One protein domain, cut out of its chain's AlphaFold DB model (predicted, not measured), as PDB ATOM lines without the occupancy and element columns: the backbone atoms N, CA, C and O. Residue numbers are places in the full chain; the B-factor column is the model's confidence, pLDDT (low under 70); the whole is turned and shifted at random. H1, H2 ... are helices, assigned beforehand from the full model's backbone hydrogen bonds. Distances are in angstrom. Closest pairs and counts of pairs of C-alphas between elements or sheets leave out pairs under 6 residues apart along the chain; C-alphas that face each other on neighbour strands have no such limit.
ATOM      1  N   PHE A  31      -8.118 -20.675  28.011       86.75
ATOM      2  CA  PHE A  31      -8.080 -22.135  27.929       86.75
ATOM      3  C   PHE A  31      -6.716 -22.715  28.341       86.75
ATOM      4  O   PHE A  31      -6.525 -23.934  28.370       86.75
ATOM      5  N   ASP A  32      -5.783 -21.836  28.695       85.88
ATOM      6  CA  ASP A  32      -4.430 -22.122  29.157       85.88
ATOM      7  C   ASP A  32      -4.410 -23.015  30.399       85.88
ATOM      8  O   ASP A  32      -3.712 -24.029  30.402       85.88
ATOM      9  N   GLU A  33      -5.204 -22.708  31.429       90.56
ATOM     10  CA  GLU A  33      -5.205 -23.490  32.672       90.56
ATOM     11  C   GLU A  33      -5.645 -24.940  32.450       90.56
ATOM     12  O   GLU A  33      -5.052 -25.859  33.017       90.56
ATOM     13  N   ILE A  34      -6.641 -25.168  31.588       92.94
ATOM     14  CA  ILE A  34      -7.145 -26.514  31.278       92.94
ATOM     15  C   ILE A  34      -6.055 -27.326  30.571       92.94
ATOM     16  O   ILE A  34      -5.774 -28.468  30.948       92.94
ATOM     17  N   LEU A  35      -5.410 -26.733  29.564       94.56
ATOM     18  CA  LEU A  35      -4.335 -27.378  28.813       94.56
ATOM     19  C   LEU A  35      -3.117 -27.660  29.704       94.56
ATOM     20  O   LEU A  35      -2.614 -28.787  29.742       94.56
ATOM     21  N   LEU A  36      -2.675 -26.660  30.469       96.94
ATOM     22  CA  LEU A  36      -1.535 -26.780  31.374       96.94
ATOM     23  C   LEU A  36      -1.806 -27.752  32.519       96.94
ATOM     24  O   LEU A  36      -0.881 -28.438  32.946       96.94
ATOM     25  N   CYS A  37      -3.043 -27.861  33.009       96.75
ATOM     26  CA  CYS A  37      -3.400 -28.838  34.035       96.75
ATOM     27  C   CYS A  37      -3.117 -30.269  33.561       96.75
ATOM     28  O   CYS A  37      -2.514 -31.052  34.296       96.75
ATOM     29  N   HIS A  38      -3.502 -30.611  32.329       96.56
ATOM     30  CA  HIS A  38      -3.220 -31.933  31.775       96.56
ATOM     31  C   HIS A  38      -1.718 -32.194  31.622       96.56
ATOM     32  O   HIS A  38      -1.253 -33.262  32.012       96.56
ATOM     33  N   ALA A  39      -0.957 -31.223  31.108       97.56
ATOM     34  CA  ALA A  39       0.492 -31.366  30.955       97.56
ATOM     35  C   ALA A  39       1.216 -31.475  32.305       97.56
ATOM     36  O   ALA A  39       2.097 -32.314  32.469       97.56
ATOM     37  N   ARG A  40       0.815 -30.679  33.306       98.19
ATOM     38  CA  ARG A  40       1.353 -30.761  34.672       98.19
ATOM     39  C   ARG A  40       1.073 -32.116  35.305       98.19
ATOM     40  O   ARG A  40       1.957 -32.674  35.945       98.19
ATOM     41  N   LEU A  41      -0.133 -32.656  35.114       97.62
ATOM     42  CA  LEU A  41      -0.491 -33.969  35.645       97.62
ATOM     43  C   LEU A  41       0.245 -35.103  34.917       97.62
ATOM     44  O   LEU A  41       0.630 -36.067  35.568       97.62
ATOM     45  N   TYR A  42       0.504 -34.965  33.613       98.00
ATOM     46  CA  TYR A  42       1.372 -35.879  32.862       98.00
ATOM     47  C   TYR A  42       2.802 -35.869  33.420       98.00
ATOM     48  O   TYR A  42       3.317 -36.911  33.802       98.00
ATOM     49  N   VAL A  43       3.423 -34.692  33.557       97.38
ATOM     50  CA  VAL A  43       4.788 -34.552  34.111       97.38
ATOM     51  C   VAL A  43       4.866 -35.071  35.548       97.38
ATOM     52  O   VAL A  43       5.853 -35.685  35.947       97.38
ATOM     53  N   PHE A  44       3.821 -34.833  36.344       97.31
ATOM     54  CA  PHE A  44       3.706 -35.411  37.677       97.31
ATOM     55  C   PHE A  44       3.680 -36.942  37.608       97.31
ATOM     56  O   PHE A  44       4.449 -37.589  38.308       97.31
ATOM     57  N   ALA A  45       2.844 -37.525  36.749       96.25
ATOM     58  CA  ALA A  45       2.746 -38.971  36.592       96.25
ATOM     59  C   ALA A  45       4.067 -39.614  36.139       96.25
ATOM     60  O   ALA A  45       4.421 -40.665  36.665       96.25
ATOM     61  N   ASP A  46       4.808 -38.956  35.239       95.38
ATOM     62  CA  ASP A  46       6.144 -39.383  34.796       95.38
ATOM     63  C   ASP A  46       7.128 -39.427  35.969       95.38
ATOM     64  O   ASP A  46       7.796 -40.427  36.205       95.38
ATOM     65  N   ARG A  47       7.144 -38.370  36.791       94.31
ATOM     66  CA  ARG A  47       8.046 -38.265  37.947       94.31
ATOM     67  C   ARG A  47       7.820 -39.348  39.005       94.31
ATOM     68  O   ARG A  47       8.746 -39.654  39.752       94.31
ATOM     69  N   PHE A  48       6.600 -39.862  39.116       94.31
ATOM     70  CA  PHE A  48       6.224 -40.879  40.100       94.31
ATOM     71  C   PHE A  48       6.043 -42.271  39.480       94.31
ATOM     72  O   PHE A  48       5.445 -43.130  40.125       94.31
ATOM     73  N   ASP A  49       6.529 -42.488  38.249       92.94
ATOM     74  CA  ASP A  49       6.441 -43.762  37.524       92.94
ATOM     75  C   ASP A  49       5.019 -44.352  37.527       92.94
ATOM     76  O   ASP A  49       4.812 -45.546  37.754       92.94
ATOM     77  N   ASN A  50       4.010 -43.503  37.298       94.12
ATOM     78  CA  ASN A  50       2.610 -43.916  37.220       94.12
ATOM     79  C   ASN A  50       2.144 -43.975  35.750       94.12
ATOM     80  O   ASN A  50       1.591 -42.993  35.238       94.12
ATOM     81  N   PRO A  51       2.341 -45.114  35.055       92.62
ATOM     82  CA  PRO A  51       2.016 -45.245  33.635       92.62
ATOM     83  C   PRO A  51       0.516 -45.117  33.349       92.62
ATOM     84  O   PRO A  51       0.133 -44.557  32.324       92.62
ATOM     85  N   GLU A  52      -0.349 -45.561  34.263       94.19
ATOM     86  CA  GLU A  52      -1.803 -45.454  34.093       94.19
ATOM     87  C   GLU A  52      -2.253 -43.989  34.089       94.19
ATOM     88  O   GLU A  52      -3.063 -43.567  33.256       94.19
ATOM     89  N   LEU A  53      -1.697 -43.180  34.995       94.44
ATOM     90  CA  LEU A  53      -1.983 -41.753  35.050       94.44
ATOM     91  C   LEU A  53      -1.379 -41.012  33.849       94.44
ATOM     92  O   LEU A  53      -2.029 -40.108  33.315       94.44
ATOM     93  N   LEU A  54      -0.194 -41.410  33.375       94.56
ATOM     94  CA  LEU A  54       0.382 -40.904  32.122       94.56
ATOM     95  C   LEU A  54      -0.554 -41.147  30.934       94.56
ATOM     96  O   LEU A  54      -0.874 -40.221  30.188       94.56
ATOM     97  N   ASP A  55      -1.050 -42.373  30.782       94.75
ATOM     98  CA  ASP A  55      -1.933 -42.732  29.675       94.75
ATOM     99  C   ASP A  55      -3.262 -41.974  29.737       94.75
ATOM    100  O   ASP A  55      -3.705 -41.407  28.733       94.75
ATOM    101  N   ILE A  56      -3.879 -41.888  30.920       95.25
ATOM    102  CA  ILE A  56      -5.147 -41.172  31.097       95.25
ATOM    103  C   ILE A  56      -4.973 -39.665  30.870       95.25
ATOM    104  O   ILE A  56      -5.844 -39.032  30.267       95.25
ATOM    105  N   THR A  57      -3.880 -39.063  31.343       95.81
ATOM    106  CA  THR A  57      -3.623 -37.624  31.149       95.81
ATOM    107  C   THR A  57      -3.382 -37.291  29.688       95.81
ATOM    108  O   THR A  57      -3.999 -36.352  29.179       95.81
ATOM    109  N   LEU A  58      -2.571 -38.091  28.994       96.19
ATOM    110  CA  LEU A  58      -2.300 -37.916  27.572       96.19
ATOM    111  C   LEU A  58      -3.565 -38.131  26.726       96.19
ATOM    112  O   LEU A  58      -3.849 -37.333  25.831       96.19
ATOM    113  N   TYR A  59      -4.368 -39.151  27.050       95.56
ATOM    114  CA  TYR A  59      -5.672 -39.395  26.424       95.56
ATOM    115  C   TYR A  59      -6.600 -38.183  26.562       95.56
ATOM    116  O   TYR A  59      -7.143 -37.684  25.569       95.56
ATOM    117  N   LYS A  60      -6.764 -37.674  27.790       95.50
ATOM    118  CA  LYS A  60      -7.633 -36.522  28.050       95.50
ATOM    119  C   LYS A  60      -7.113 -35.269  27.353       95.50
ATOM    120  O   LYS A  60      -7.908 -34.588  26.713       95.50
ATOM    121  N   LEU A  61      -5.803 -35.013  27.374       96.81
ATOM    122  CA  LEU A  61      -5.209 -33.882  26.661       96.81
ATOM    123  C   LEU A  61      -5.469 -33.960  25.156       96.81
ATOM    124  O   LEU A  61      -5.913 -32.978  24.568       96.81
ATOM    125  N   ARG A  62      -5.255 -35.126  24.533       96.31
ATOM    126  CA  ARG A  62      -5.533 -35.328  23.102       96.31
ATOM    127  C   ARG A  62      -6.982 -34.983  22.766       96.31
ATOM    128  O   ARG A  62      -7.246 -34.287  21.786       96.31
ATOM    129  N   ARG A  63      -7.926 -35.431  23.594       94.69
ATOM    130  CA  ARG A  63      -9.349 -35.115  23.420       94.69
ATOM    131  C   ARG A  63      -9.662 -33.638  23.618       94.69
ATOM    132  O   ARG A  63     -10.407 -33.080  22.815       94.69
ATOM    133  N   THR A  64      -9.065 -33.012  24.624       95.19
ATOM    134  CA  THR A  64      -9.169 -31.570  24.866       95.19
ATOM    135  C   THR A  64      -8.655 -30.778  23.662       95.19
ATOM    136  O   THR A  64      -9.375 -29.929  23.146       95.19
ATOM    137  N   LEU A  65      -7.485 -31.122  23.118       95.56
ATOM    138  CA  LEU A  65      -6.928 -30.501  21.908       95.56
ATOM    139  C   LEU A  65      -7.809 -30.725  20.669       95.56
ATOM    140  O   LEU A  65      -7.973 -29.828  19.846       95.56
ATOM    141  N   ALA A  66      -8.421 -31.901  20.523       93.56
ATOM    142  CA  ALA A  66      -9.306 -32.183  19.394       93.56
ATOM    143  C   ALA A  66     -10.585 -31.323  19.400       93.56
ATOM    144  O   ALA A  66     -11.078 -30.955  18.323       93.56
ATOM    145  N   ALA A  67     -11.108 -31.018  20.593       92.06
ATOM    146  CA  ALA A  67     -12.250 -30.129  20.798       92.06
ATOM    147  C   ALA A  67     -11.856 -28.644  20.762       92.06
ATOM    148  O   ALA A  67     -12.661 -27.810  20.356       92.06
ATOM    149  N   PHE A  68     -10.615 -28.316  21.118       92.31
ATOM    150  CA  PHE A  68     -10.107 -26.952  21.159       92.31
ATOM    151  C   PHE A  68     -10.179 -26.255  19.789       92.31
ATOM    152  O   PHE A  68      -9.757 -26.768  18.741       92.31
ATOM    153  N   LYS A  69     -10.730 -25.042  19.799       91.44
ATOM    154  CA  LYS A  69     -10.743 -24.127  18.665       91.44
ATOM    155  C   LYS A  69      -9.661 -23.076  18.884       91.44
ATOM    156  O   LYS A  69      -9.787 -22.218  19.749       91.44
ATOM    157  N   LEU A  70      -8.616 -23.131  18.068       91.81
ATOM    158  CA  LEU A  70      -7.557 -22.130  18.089       91.81
ATOM    159  C   LEU A  70      -8.062 -20.841  17.430       91.81
ATOM    160  O   LEU A  70      -8.131 -20.750  16.206       91.81
ATOM    161  N   PHE A  71      -8.492 -19.895  18.257       92.38
ATOM    162  CA  PHE A  71      -8.612 -18.494  17.864       92.38
ATOM    163  C   PHE A  71      -7.235 -17.833  17.972       92.38
ATOM    164  O   PHE A  71      -6.388 -18.336  18.713       92.38
ATOM    165  N   ASP A  72      -7.028 -16.723  17.270       93.44
ATOM    166  CA  ASP A  72      -5.762 -15.979  17.296       93.44
ATOM    167  C   ASP A  72      -5.381 -15.601  18.740       93.44
ATOM    168  O   ASP A  72      -4.289 -15.900  19.216       93.44
ATOM    169  N   GLU A  73      -6.363 -15.137  19.515       94.44
ATOM    170  CA  GLU A  73      -6.243 -14.770  20.927       94.44
ATOM    171  C   GLU A  73      -5.867 -15.945  21.841       94.44
ATOM    172  O   GLU A  73      -5.420 -15.726  22.967       94.44
ATOM    173  N   ARG A  74      -6.068 -17.187  21.383       94.38
ATOM    174  CA  ARG A  74      -5.783 -18.422  22.134       94.38
ATOM    175  C   ARG A  74      -4.491 -19.107  21.685       94.38
ATOM    176  O   ARG A  74      -4.109 -20.118  22.271       94.38
ATOM    177  N   VAL A  75      -3.791 -18.583  20.677       95.62
ATOM    178  CA  VAL A  75      -2.447 -19.059  20.299       95.62
ATOM    179  C   VAL A  75      -1.449 -18.985  21.463       95.62
ATOM    180  O   VAL A  75      -0.721 -19.966  21.658       95.62
ATOM    181  N   PRO A  76      -1.443 -17.930  22.305       95.38
ATOM    182  CA  PRO A  76      -0.588 -17.891  23.492       95.38
ATOM    183  C   PRO A  76      -0.803 -19.065  24.459       95.38
ATOM    184  O   PRO A  76       0.171 -19.569  25.023       95.38
ATOM    185  N   ASP A  77      -2.037 -19.557  24.605       95.31
ATOM    186  CA  ASP A  77      -2.361 -20.698  25.476       95.31
ATOM    187  C   ASP A  77      -1.652 -21.977  24.983       95.31
ATOM    188  O   ASP A  77      -1.100 -22.751  25.771       95.31
ATOM    189  N   LEU A  78      -1.601 -22.178  23.661       96.12
ATOM    190  CA  LEU A  78      -0.873 -23.291  23.051       96.12
ATOM    191  C   LEU A  78       0.648 -23.117  23.174       96.12
ATOM    192  O   LEU A  78       1.351 -24.090  23.447       96.12
ATOM    193  N   PHE A  79       1.167 -21.897  23.012       97.12
ATOM    194  CA  PHE A  79       2.595 -21.618  23.209       97.12
ATOM    195  C   PHE A  79       3.035 -21.925  24.641       97.12
ATOM    196  O   PHE A  79       4.066 -22.568  24.842       97.12
ATOM    197  N   ALA A  80       2.232 -21.539  25.636       97.31
ATOM    198  CA  ALA A  80       2.491 -21.859  27.036       97.31
ATOM    199  C   ALA A  80       2.507 -23.377  27.285       97.31
ATOM    200  O   ALA A  80       3.401 -23.880  27.970       97.31
ATOM    201  N   LEU A  81       1.565 -24.116  26.686       98.06
ATOM    202  CA  LEU A  81       1.518 -25.579  26.752       98.06
ATOM    203  C   LEU A  81       2.780 -26.226  26.163       98.06
ATOM    204  O   LEU A  81       3.362 -27.116  26.790       98.06
ATOM    205  N   ILE A  82       3.211 -25.779  24.981       98.12
ATOM    206  CA  ILE A  82       4.412 -26.292  24.310       98.12
ATOM    207  C   ILE A  82       5.645 -25.990  25.157       98.12
ATOM    208  O   ILE A  82       6.362 -26.918  25.522       98.12
ATOM    209  N   ARG A  83       5.846 -24.733  25.562       98.00
ATOM    210  CA  ARG A  83       6.990 -24.326  26.391       98.00
ATOM    211  C   ARG A  83       7.078 -25.128  27.683       98.00
ATOM    212  O   ARG A  83       8.138 -25.645  28.026       98.00
ATOM    213  N   TYR A  84       5.956 -25.282  28.387       98.31
ATOM    214  CA  TYR A  84       5.913 -26.094  29.599       98.31
ATOM    215  C   TYR A  84       6.315 -27.548  29.316       98.31
ATOM    216  O   TYR A  84       7.133 -28.114  30.041       98.31
ATOM    217  N   SER A  85       5.768 -28.139  28.256       98.12
ATOM    218  CA  SER A  85       6.033 -29.531  27.893       98.12
ATOM    219  C   SER A  85       7.496 -29.743  27.510       98.12
ATOM    220  O   SER A  85       8.126 -30.657  28.035       98.12
ATOM    221  N   TYR A  86       8.077 -28.879  26.673       97.75
ATOM    222  CA  TYR A  86       9.478 -28.990  26.253       97.75
ATOM    223  C   TYR A  86      10.455 -28.748  27.407       97.75
ATOM    224  O   TYR A  86      11.472 -29.430  27.494       97.75
ATOM    225  N   LEU A  87      10.123 -27.867  28.351       97.94
ATOM    226  CA  LEU A  87      10.940 -27.659  29.547       97.94
ATOM    227  C   LEU A  87      10.955 -28.877  30.494       97.94
ATOM    228  O   LEU A  87      11.944 -29.093  31.189       97.94
ATOM    229  N   ASN A  88       9.867 -29.651  30.555       97.94
ATOM    230  CA  ASN A  88       9.665 -30.689  31.577       97.94
ATOM    231  C   ASN A  88       9.701 -32.130  31.048       97.94
ATOM    232  O   ASN A  88       9.473 -33.063  31.811       97.94
ATOM    233  N   THR A  89       9.974 -32.322  29.762       97.38
ATOM    234  CA  THR A  89      10.070 -33.648  29.135       97.38
ATOM    235  C   THR A  89      11.353 -33.750  28.324       97.38
ATOM    236  O   THR A  89      11.992 -32.740  28.030       97.38
ATOM    237  N   ARG A  90      11.738 -34.968  27.950       95.44
ATOM    238  CA  ARG A  90      12.906 -35.246  27.101       95.44
ATOM    239  C   ARG A  90      12.524 -35.377  25.626       95.44
ATOM    240  O   ARG A  90      11.351 -35.500  25.284       95.44
ATOM    241  N   GLU A  91      13.524 -35.365  24.752       94.75
ATOM    242  CA  GLU A  91      13.336 -35.687  23.334       94.75
ATOM    243  C   GLU A  91      12.710 -37.086  23.169       94.75
ATOM    244  O   GLU A  91      13.029 -38.013  23.918       94.75
ATOM    245  N   GLY A  92      11.785 -37.220  22.214       93.06
ATOM    246  CA  GLY A  92      11.035 -38.458  21.974       93.06
ATOM    247  C   GLY A  92       9.873 -38.720  22.942       93.06
ATOM    248  O   GLY A  92       9.240 -39.771  22.853       93.06
ATOM    249  N   ASP A  93       9.570 -37.794  23.857       97.12
ATOM    250  CA  ASP A  93       8.453 -37.942  24.789       97.12
ATOM    251  C   ASP A  93       7.075 -37.911  24.092       97.12
ATOM    252  O   ASP A  93       6.839 -37.164  23.136       97.12
ATOM    253  N   ARG A  94       6.133 -38.714  24.603       96.81
ATOM    254  CA  ARG A  94       4.786 -38.874  24.031       96.81
ATOM    255  C   ARG A  94       3.952 -37.593  24.108       96.81
ATOM    256  O   ARG A  94       3.129 -37.365  23.221       96.81
ATOM    257  N   LEU A  95       4.158 -36.755  25.126       97.81
ATOM    258  CA  LEU A  95       3.516 -35.447  25.230       97.81
ATOM    259  C   LEU A  95       3.996 -34.520  24.112       97.81
ATOM    260  O   LEU A  95       3.167 -33.921  23.431       97.81
ATOM    261  N   ARG A  96       5.310 -34.454  23.861       98.00
ATOM    262  CA  ARG A  96       5.860 -33.664  22.744       98.00
ATOM    263  C   ARG A  96       5.328 -34.154  21.403       98.00
ATOM    264  O   ARG A  96       4.846 -33.345  20.615       98.00
ATOM    265  N   ALA A  97       5.319 -35.471  21.184       97.12
ATOM    266  CA  ALA A  97       4.781 -36.067  19.962       97.12
ATOM    267  C   ALA A  97       3.314 -35.667  19.720       97.12
ATOM    268  O   ALA A  97       2.964 -35.238  18.620       97.12
ATOM    269  N   LEU A  98       2.468 -35.716  20.758       97.38
ATOM    270  CA  LEU A  98       1.075 -35.267  20.675       97.38
ATOM    271  C   LEU A  98       0.963 -33.781  20.293       97.38
ATOM    272  O   LEU A  98       0.114 -33.417  19.476       97.38
ATOM    273  N   LEU A  99       1.797 -32.921  20.882       97.81
ATOM    274  CA  LEU A  99       1.786 -31.488  20.580       97.81
ATOM    275  C   LEU A  99       2.269 -31.190  19.163       97.81
ATOM    276  O   LEU A  99       1.695 -30.324  18.509       97.81
ATOM    277  N   ILE A 100       3.260 -31.929  18.662       97.62
ATOM    278  CA  ILE A 100       3.716 -31.835  17.274       97.62
ATOM    279  C   ILE A 100       2.607 -32.261  16.308       97.62
ATOM    280  O   ILE A 100       2.308 -31.527  15.365       97.62
ATOM    281  N   GLU A 101       1.935 -33.390  16.559       95.25
ATOM    282  CA  GLU A 101       0.787 -33.831  15.753       95.25
ATOM    283  C   GLU A 101      -0.311 -32.765  15.692       95.25
ATOM    284  O   GLU A 101      -0.859 -32.475  14.622       95.25
ATOM    285  N   PHE A 102      -0.623 -32.154  16.835       95.69
ATOM    286  CA  PHE A 102      -1.612 -31.091  16.899       95.69
ATOM    287  C   PHE A 102      -1.137 -29.821  16.179       95.69
ATOM    288  O   PHE A 102      -1.881 -29.270  15.369       95.69
ATOM    289  N   ALA A 103       0.098 -29.373  16.410       96.00
ATOM    290  CA  ALA A 103       0.651 -28.164  15.805       96.00
ATOM    291  C   ALA A 103       0.682 -28.250  14.275       96.00
ATOM    292  O   ALA A 103       0.285 -27.296  13.611       96.00
ATOM    293  N   VAL A 104       1.040 -29.409  13.704       94.94
ATOM    294  CA  VAL A 104       0.973 -29.655  12.251       94.94
ATOM    295  C   VAL A 104      -0.429 -29.384  11.693       94.94
ATOM    296  O   VAL A 104      -0.574 -28.824  10.605       94.94
ATOM    297  N   CYS A 105      -1.481 -29.742  12.436       92.38
ATOM    298  CA  CYS A 105      -2.867 -29.512  12.019       92.38
ATOM    299  C   CYS A 105      -3.261 -28.031  11.986       92.38
ATOM    300  O   CYS A 105      -4.253 -27.697  11.331       92.38
ATOM    301  N   MET A 106      -2.523 -27.198  12.717       93.94
ATOM    302  CA  MET A 106      -2.838 -25.805  13.020       93.94
ATOM    303  C   MET A 106      -1.807 -24.830  12.438       93.94
ATOM    304  O   MET A 106      -1.873 -23.641  12.722       93.94
ATOM    305  N   VAL A 107      -0.851 -25.310  11.632       93.31
ATOM    306  CA  VAL A 107       0.213 -24.473  11.053       93.31
ATOM    307  C   VAL A 107      -0.319 -23.210  10.380       93.31
ATOM    308  O   VAL A 107       0.262 -22.171  10.660       93.31
ATOM    309  N   PRO A 108      -1.388 -23.234   9.554       91.06
ATOM    310  CA  PRO A 108      -1.903 -22.010   8.942       91.06
ATOM    311  C   PRO A 108      -2.285 -20.952   9.982       91.06
ATOM    312  O   PRO A 108      -1.867 -19.810   9.877       91.06
ATOM    313  N   GLU A 109      -3.008 -21.348  11.030       93.44
ATOM    314  CA  GLU A 109      -3.376 -20.443  12.120       93.44
ATOM    315  C   GLU A 109      -2.161 -19.989  12.944       93.44
ATOM    316  O   GLU A 109      -2.127 -18.866  13.436       93.44
ATOM    317  N   LEU A 110      -1.150 -20.848  13.098       95.25
ATOM    318  CA  LEU A 110       0.048 -20.528  13.871       95.25
ATOM    319  C   LEU A 110       0.971 -19.552  13.149       95.25
ATOM    320  O   LEU A 110       1.463 -18.636  13.793       95.25
ATOM    321  N   ILE A 111       1.211 -19.730  11.847       95.12
ATOM    322  CA  ILE A 111       2.132 -18.866  11.089       95.12
ATOM    323  C   ILE A 111       1.593 -17.445  10.906       95.12
ATOM    324  O   ILE A 111       2.393 -16.522  10.758       95.12
ATOM    325  N   ASP A 112       0.270 -17.282  10.931       95.19
ATOM    326  CA  ASP A 112      -0.398 -15.987  10.785       95.19
ATOM    327  C   ASP A 112      -0.373 -15.166  12.092       95.19
ATOM    328  O   ASP A 112      -0.490 -13.940  12.054       95.19
ATOM    329  N   HIS A 113      -0.169 -15.810  13.248       97.12
ATOM    330  CA  HIS A 113      -0.153 -15.136  14.546       97.12
ATOM    331  C   HIS A 113       1.136 -14.319  14.758       97.12
ATOM    332  O   HIS A 113       2.256 -14.812  14.595       97.12
ATOM    333  N   ALA A 114       0.997 -13.078  15.237       96.94
ATOM    334  CA  ALA A 114       2.105 -12.121  15.368       96.94
ATOM    335  C   ALA A 114       3.277 -12.616  16.245       96.94
ATOM    336  O   ALA A 114       4.433 -12.267  16.005       96.94
ATOM    337  N   GLY A 115       2.997 -13.449  17.251       96.62
ATOM    338  CA  GLY A 115       4.007 -14.019  18.154       96.62
ATOM    339  C   GLY A 115       4.740 -15.256  17.621       96.62
ATOM    340  O   GLY A 115       5.606 -15.789  18.311       96.62
ATOM    341  N   TRP A 116       4.398 -15.755  16.431       96.69
ATOM    342  CA  TRP A 116       4.963 -17.000  15.898       96.69
ATOM    343  C   TRP A 116       6.478 -16.942  15.698       96.69
ATOM    344  O   TRP A 116       7.209 -17.857  16.085       96.69
ATOM    345  N   HIS A 117       6.969 -15.850  15.110       95.94
ATOM    346  CA  HIS A 117       8.384 -15.734  14.782       95.94
ATOM    347  C   HIS A 117       9.264 -15.720  16.039       95.94
ATOM    348  O   HIS A 117      10.218 -16.488  16.118       95.94
ATOM    349  N   SER A 118       8.909 -14.920  17.050       97.25
ATOM    350  CA  SER A 118       9.632 -14.899  18.328       97.25
ATOM    351  C   SER A 118       9.569 -16.256  19.031       97.25
ATOM    352  O   SER A 118      10.597 -16.765  19.473       97.25
ATOM    353  N   PHE A 119       8.393 -16.890  19.051       97.38
ATOM    354  CA  PHE A 119       8.209 -18.194  19.680       97.38
ATOM    355  C   PHE A 119       9.098 -19.284  19.060       97.38
ATOM    356  O   PHE A 119       9.760 -20.024  19.779       97.38
ATOM    357  N   THR A 120       9.176 -19.365  17.728       95.06
ATOM    358  CA  THR A 120      10.012 -20.374  17.038       95.06
ATOM    359  C   THR A 120      11.519 -20.135  17.163       95.06
ATOM    360  O   THR A 120      12.314 -21.055  16.942       95.06
ATOM    361  N   ILE A 121      11.939 -18.913  17.497       95.00
ATOM    362  CA  ILE A 121      13.332 -18.613  17.843       95.00
ATOM    363  C   ILE A 121      13.633 -19.101  19.262       95.00
ATOM    364  O   ILE A 121      14.652 -19.760  19.461       95.00
ATOM    365  N   GLU A 122      12.750 -18.802  20.219       96.06
ATOM    366  CA  GLU A 122      12.900 -19.207  21.622       96.06
ATOM    367  C   GLU A 122      12.820 -20.730  21.796       96.06
ATOM    368  O   GLU A 122      13.660 -21.324  22.468       96.06
ATOM    369  N   GLU A 123      11.858 -21.379  21.141       96.25
ATOM    370  CA  GLU A 123      11.595 -22.816  21.251       96.25
ATOM    371  C   GLU A 123      12.180 -23.579  20.050       96.25
ATOM    372  O   GLU A 123      11.472 -24.217  19.265       96.25
ATOM    373  N   ALA A 124      13.507 -23.505  19.892       95.44
ATOM    374  CA  ALA A 124      14.216 -24.084  18.748       95.44
ATOM    375  C   ALA A 124      13.984 -25.599  18.585       95.44
ATOM    376  O   ALA A 124      13.758 -26.061  17.469       95.44
ATOM    377  N   SER A 125      13.971 -26.366  19.683       96.50
ATOM    378  CA  SER A 125      13.708 -27.813  19.636       96.50
ATOM    379  C   SER A 125      12.318 -28.125  19.080       96.50
ATOM    380  O   SER A 125      12.185 -28.975  18.204       96.50
ATOM    381  N   PHE A 126      11.289 -27.400  19.531       97.44
ATOM    382  CA  PHE A 126       9.937 -27.542  18.989       97.44
ATOM    383  C   PHE A 126       9.891 -27.171  17.506       97.44
ATOM    384  O   PHE A 126       9.318 -27.910  16.704       97.44
ATOM    385  N   ARG A 127      10.508 -26.045  17.125       97.00
ATOM    386  CA  ARG A 127      10.574 -25.607  15.725       97.00
ATOM    387  C   ARG A 127      11.175 -26.697  14.840       97.00
ATOM    388  O   ARG A 127      10.614 -27.001  13.789       97.00
ATOM    389  N   ASP A 128      12.300 -27.272  15.246       96.81
ATOM    390  CA  ASP A 128      13.029 -28.238  14.430       96.81
ATOM    391  C   ASP A 128      12.252 -29.565  14.311       96.81
ATOM    392  O   ASP A 128      12.116 -30.098  13.205       96.81
ATOM    393  N   GLU A 129      11.646 -30.044  15.404       97.25
ATOM    394  CA  GLU A 129      10.741 -31.204  15.395       97.25
ATOM    395  C   GLU A 129       9.514 -30.964  14.495       97.25
ATOM    396  O   GLU A 129       9.151 -31.825  13.686       97.25
ATOM    397  N   LEU A 130       8.904 -29.775  14.560       96.56
ATOM    398  CA  LEU A 130       7.755 -29.416  13.728       96.56
ATOM    399  C   LEU A 130       8.129 -29.365  12.242       96.56
ATOM    400  O   LEU A 130       7.395 -29.888  11.403       96.56
ATOM    401  N   LEU A 131       9.271 -28.765  11.900       95.31
ATOM    402  CA  LEU A 131       9.762 -28.702  10.522       95.31
ATOM    403  C   LEU A 131      10.047 -30.095   9.962       95.31
ATOM    404  O   LEU A 131       9.683 -30.380   8.820       95.31
ATOM    405  N   ASN A 132      10.663 -30.970  10.758       95.25
ATOM    406  CA  ASN A 132      10.877 -32.360  10.370       95.25
ATOM    407  C   ASN A 132       9.542 -33.066  10.126       95.25
ATOM    408  O   ASN A 132       9.363 -33.678   9.072       95.25
ATOM    409  N   LYS A 133       8.558 -32.875  11.014       94.06
ATOM    410  CA  LYS A 133       7.241 -33.482  10.831       94.06
ATOM    411  C   LYS A 133       6.510 -32.970   9.592       94.06
ATOM    412  O   LYS A 133       5.885 -33.748   8.875       94.06
ATOM    413  N   LEU A 134       6.608 -31.677   9.297       92.62
ATOM    414  CA  LEU A 134       6.015 -31.097   8.091       92.62
ATOM    415  C   LEU A 134       6.648 -31.656   6.815       92.62
ATOM    416  O   LEU A 134       5.928 -31.931   5.856       92.62
ATOM    417  N   ARG A 135       7.969 -31.871   6.802       92.00
ATOM    418  CA  ARG A 135       8.662 -32.509   5.671       92.00
ATOM    419  C   ARG A 135       8.166 -33.932   5.436       92.00
ATOM    420  O   ARG A 135       7.917 -34.277   4.287       92.00
ATOM    421  N   GLU A 136       7.973 -34.715   6.497       89.88
ATOM    422  CA  GLU A 136       7.393 -36.063   6.400       89.88
ATOM    423  C   GLU A 136       5.989 -36.022   5.789       89.88
ATOM    424  O   GLU A 136       5.715 -36.718   4.816       89.88
ATOM    425  N   VAL A 137       5.108 -35.162   6.310       84.56
ATOM    426  CA  VAL A 137       3.712 -35.067   5.846       84.56
ATOM    427  C   VAL A 137       3.632 -34.617   4.384       84.56
ATOM    428  O   VAL A 137       2.854 -35.171   3.607       84.56
ATOM    429  N   VAL A 138       4.447 -33.637   3.985       82.06
ATOM    430  CA  VAL A 138       4.507 -33.166   2.591       82.06
ATOM    431  C   VAL A 138       5.143 -34.214   1.673       82.06
ATOM    432  O   VAL A 138       4.709 -34.351   0.529       82.06
ATOM    433  N   GLY A 139       6.143 -34.959   2.151       77.50
ATOM    434  CA  GLY A 139       6.763 -36.067   1.422       77.50
ATOM    435  C   GLY A 139       5.762 -37.179   1.110       77.50
ATOM    436  O   GLY A 139       5.561 -37.506  -0.056       77.50
ATOM    437  N   VAL A 140       5.040 -37.659   2.125       65.75
ATOM    438  CA  VAL A 140       4.000 -38.693   1.971       65.75
ATOM    439  C   VAL A 140       2.900 -38.241   1.006       65.75
ATOM    440  O   VAL A 140       2.494 -38.991   0.122       65.75
ATOM    441  N   ALA A 141       2.454 -36.983   1.101       61.97
ATOM    442  CA  ALA A 141       1.444 -36.446   0.189       61.97
ATOM    443  C   ALA A 141       1.905 -36.410  -1.280       61.97
ATOM    444  O   ALA A 141       1.068 -36.452  -2.178       61.97
ATOM    445  N   ARG A 142       3.216 -36.326  -1.543       62.47
ATOM    446  CA  ARG A 142       3.775 -36.377  -2.903       62.47
ATOM    447  C   ARG A 142       3.894 -37.800  -3.442       62.47
ATOM    448  O   ARG A 142       3.816 -37.974  -4.653       62.47
ATOM    449  N   GLU A 143       4.072 -38.791  -2.574       60.44
ATOM    450  CA  GLU A 143       4.183 -40.205  -2.951       60.44
ATOM    451  C   GLU A 143       2.815 -40.846  -3.232       60.44
ATOM    452  O   GLU A 143       2.711 -41.684  -4.119       60.44
ATOM    453  N   CYS A 144       1.743 -40.409  -2.561       50.59
ATOM    454  CA  CYS A 144       0.386 -40.935  -2.776       50.59
ATOM    455  C   CYS A 144      -0.337 -40.403  -4.035       50.59
ATOM    456  O   CYS A 144      -1.506 -40.729  -4.238       50.59
ATOM    457  N   VAL A 145       0.304 -39.557  -4.850       49.81
ATOM    458  CA  VAL A 145      -0.293 -38.914  -6.047       49.81
ATOM    459  C   VAL A 145       0.224 -39.535  -7.363       49.81
ATOM    460  O   VAL A 145       0.033 -38.963  -8.433       49.81
TER     461      VAL A 145
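AT A GLANCE: This is residues 31 to 145 of the 146 residues of an uncharacterized protein of Exophiala aquamarina CBS 119918 (UniProt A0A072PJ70). Four helices, H1 to H4, form an up-and-down bundle made of two helical hairpins, H1 with H2 and H3 with H4. Beyond it, the short H5 and H6 lie near H3, and the long H7 packs on H4 at a steep tilt, while residues 138 to 145, of which 138 to 143 belong to H7, stick out of the body. The printed part has 115 residues with seven named helices, in the order H1 to H7, and no named strand: the class is all helix. The whole is compact, with a radius of gyration of the C-alphas of 14.4 A, and spans 43 by 33 by 27 A.

HOW THE PARTS SIT: H1, residues 32 to 47, and H2, residues 51 to 67, touch as a hairpin, at a shallow tilt of 20 degrees, opposite ways; their closest C-alphas, those of Tyr 42 and Leu 54, are 5.2 A apart. H3, residues 72 to 88, touches H1 at a shallow tilt of 12 degrees, the same way, closest at the C-alphas of Asp 32 and Asp 77, 4.5 A apart. H2 and H3 are apart. H4, residues 94 to 105, forms a hairpin with H3 at 26 degrees; the closest C-alphas, those of Ser 85 and Arg 96, are 6.6 A apart. H2 touches H4 with residues 58 to 65 alone, closest at the C-alphas of Leu 58 and Leu 95, 6.7 A apart. H5, residues 107 to 112, is close to H3 but not clearly touching, with the C-alphas of Val 75 and Leu 110 closest at 7.0 A. H6, residues 116 to 122, and H7, residues 124 to 143, touch only at the corner, and only just, with 3 pairs of C-alphas within 8 A; the closest are those of Thr 120 and Arg 127, 5.4 A apart. H7 touches H4 with residues 126 to 134 alone, at a steep tilt of 59 degrees; the C-alphas of Ile 100 and Leu 130 come closest, at 5.9 A. Every O i to N i+4 pair is within hydrogen-bond range in H1, H2, H5, H6 and H7, against 10 of 13 in H3 and 7 of 8 in H4.

IN THESE COORDINATES: H1 begins at C-alpha 32, (-4.430, -22.122, 29.157), and is 22.2 A long from first to last C-alpha. H2 measures 24.4 A, H3 25.7 A and H4 17.0 A. H7 measures 28.8 A and ends at C-alpha 143, (4.183, -40.205, -2.951).

THE WHOLE: The C-alphas farthest apart are those of Phe 48 and Val 145, at 46.6 A. The printed part has no cut, and its six links between helices are tight. The mean pLDDT of the printed part is 93.1; residues 140 to 145 are under 70.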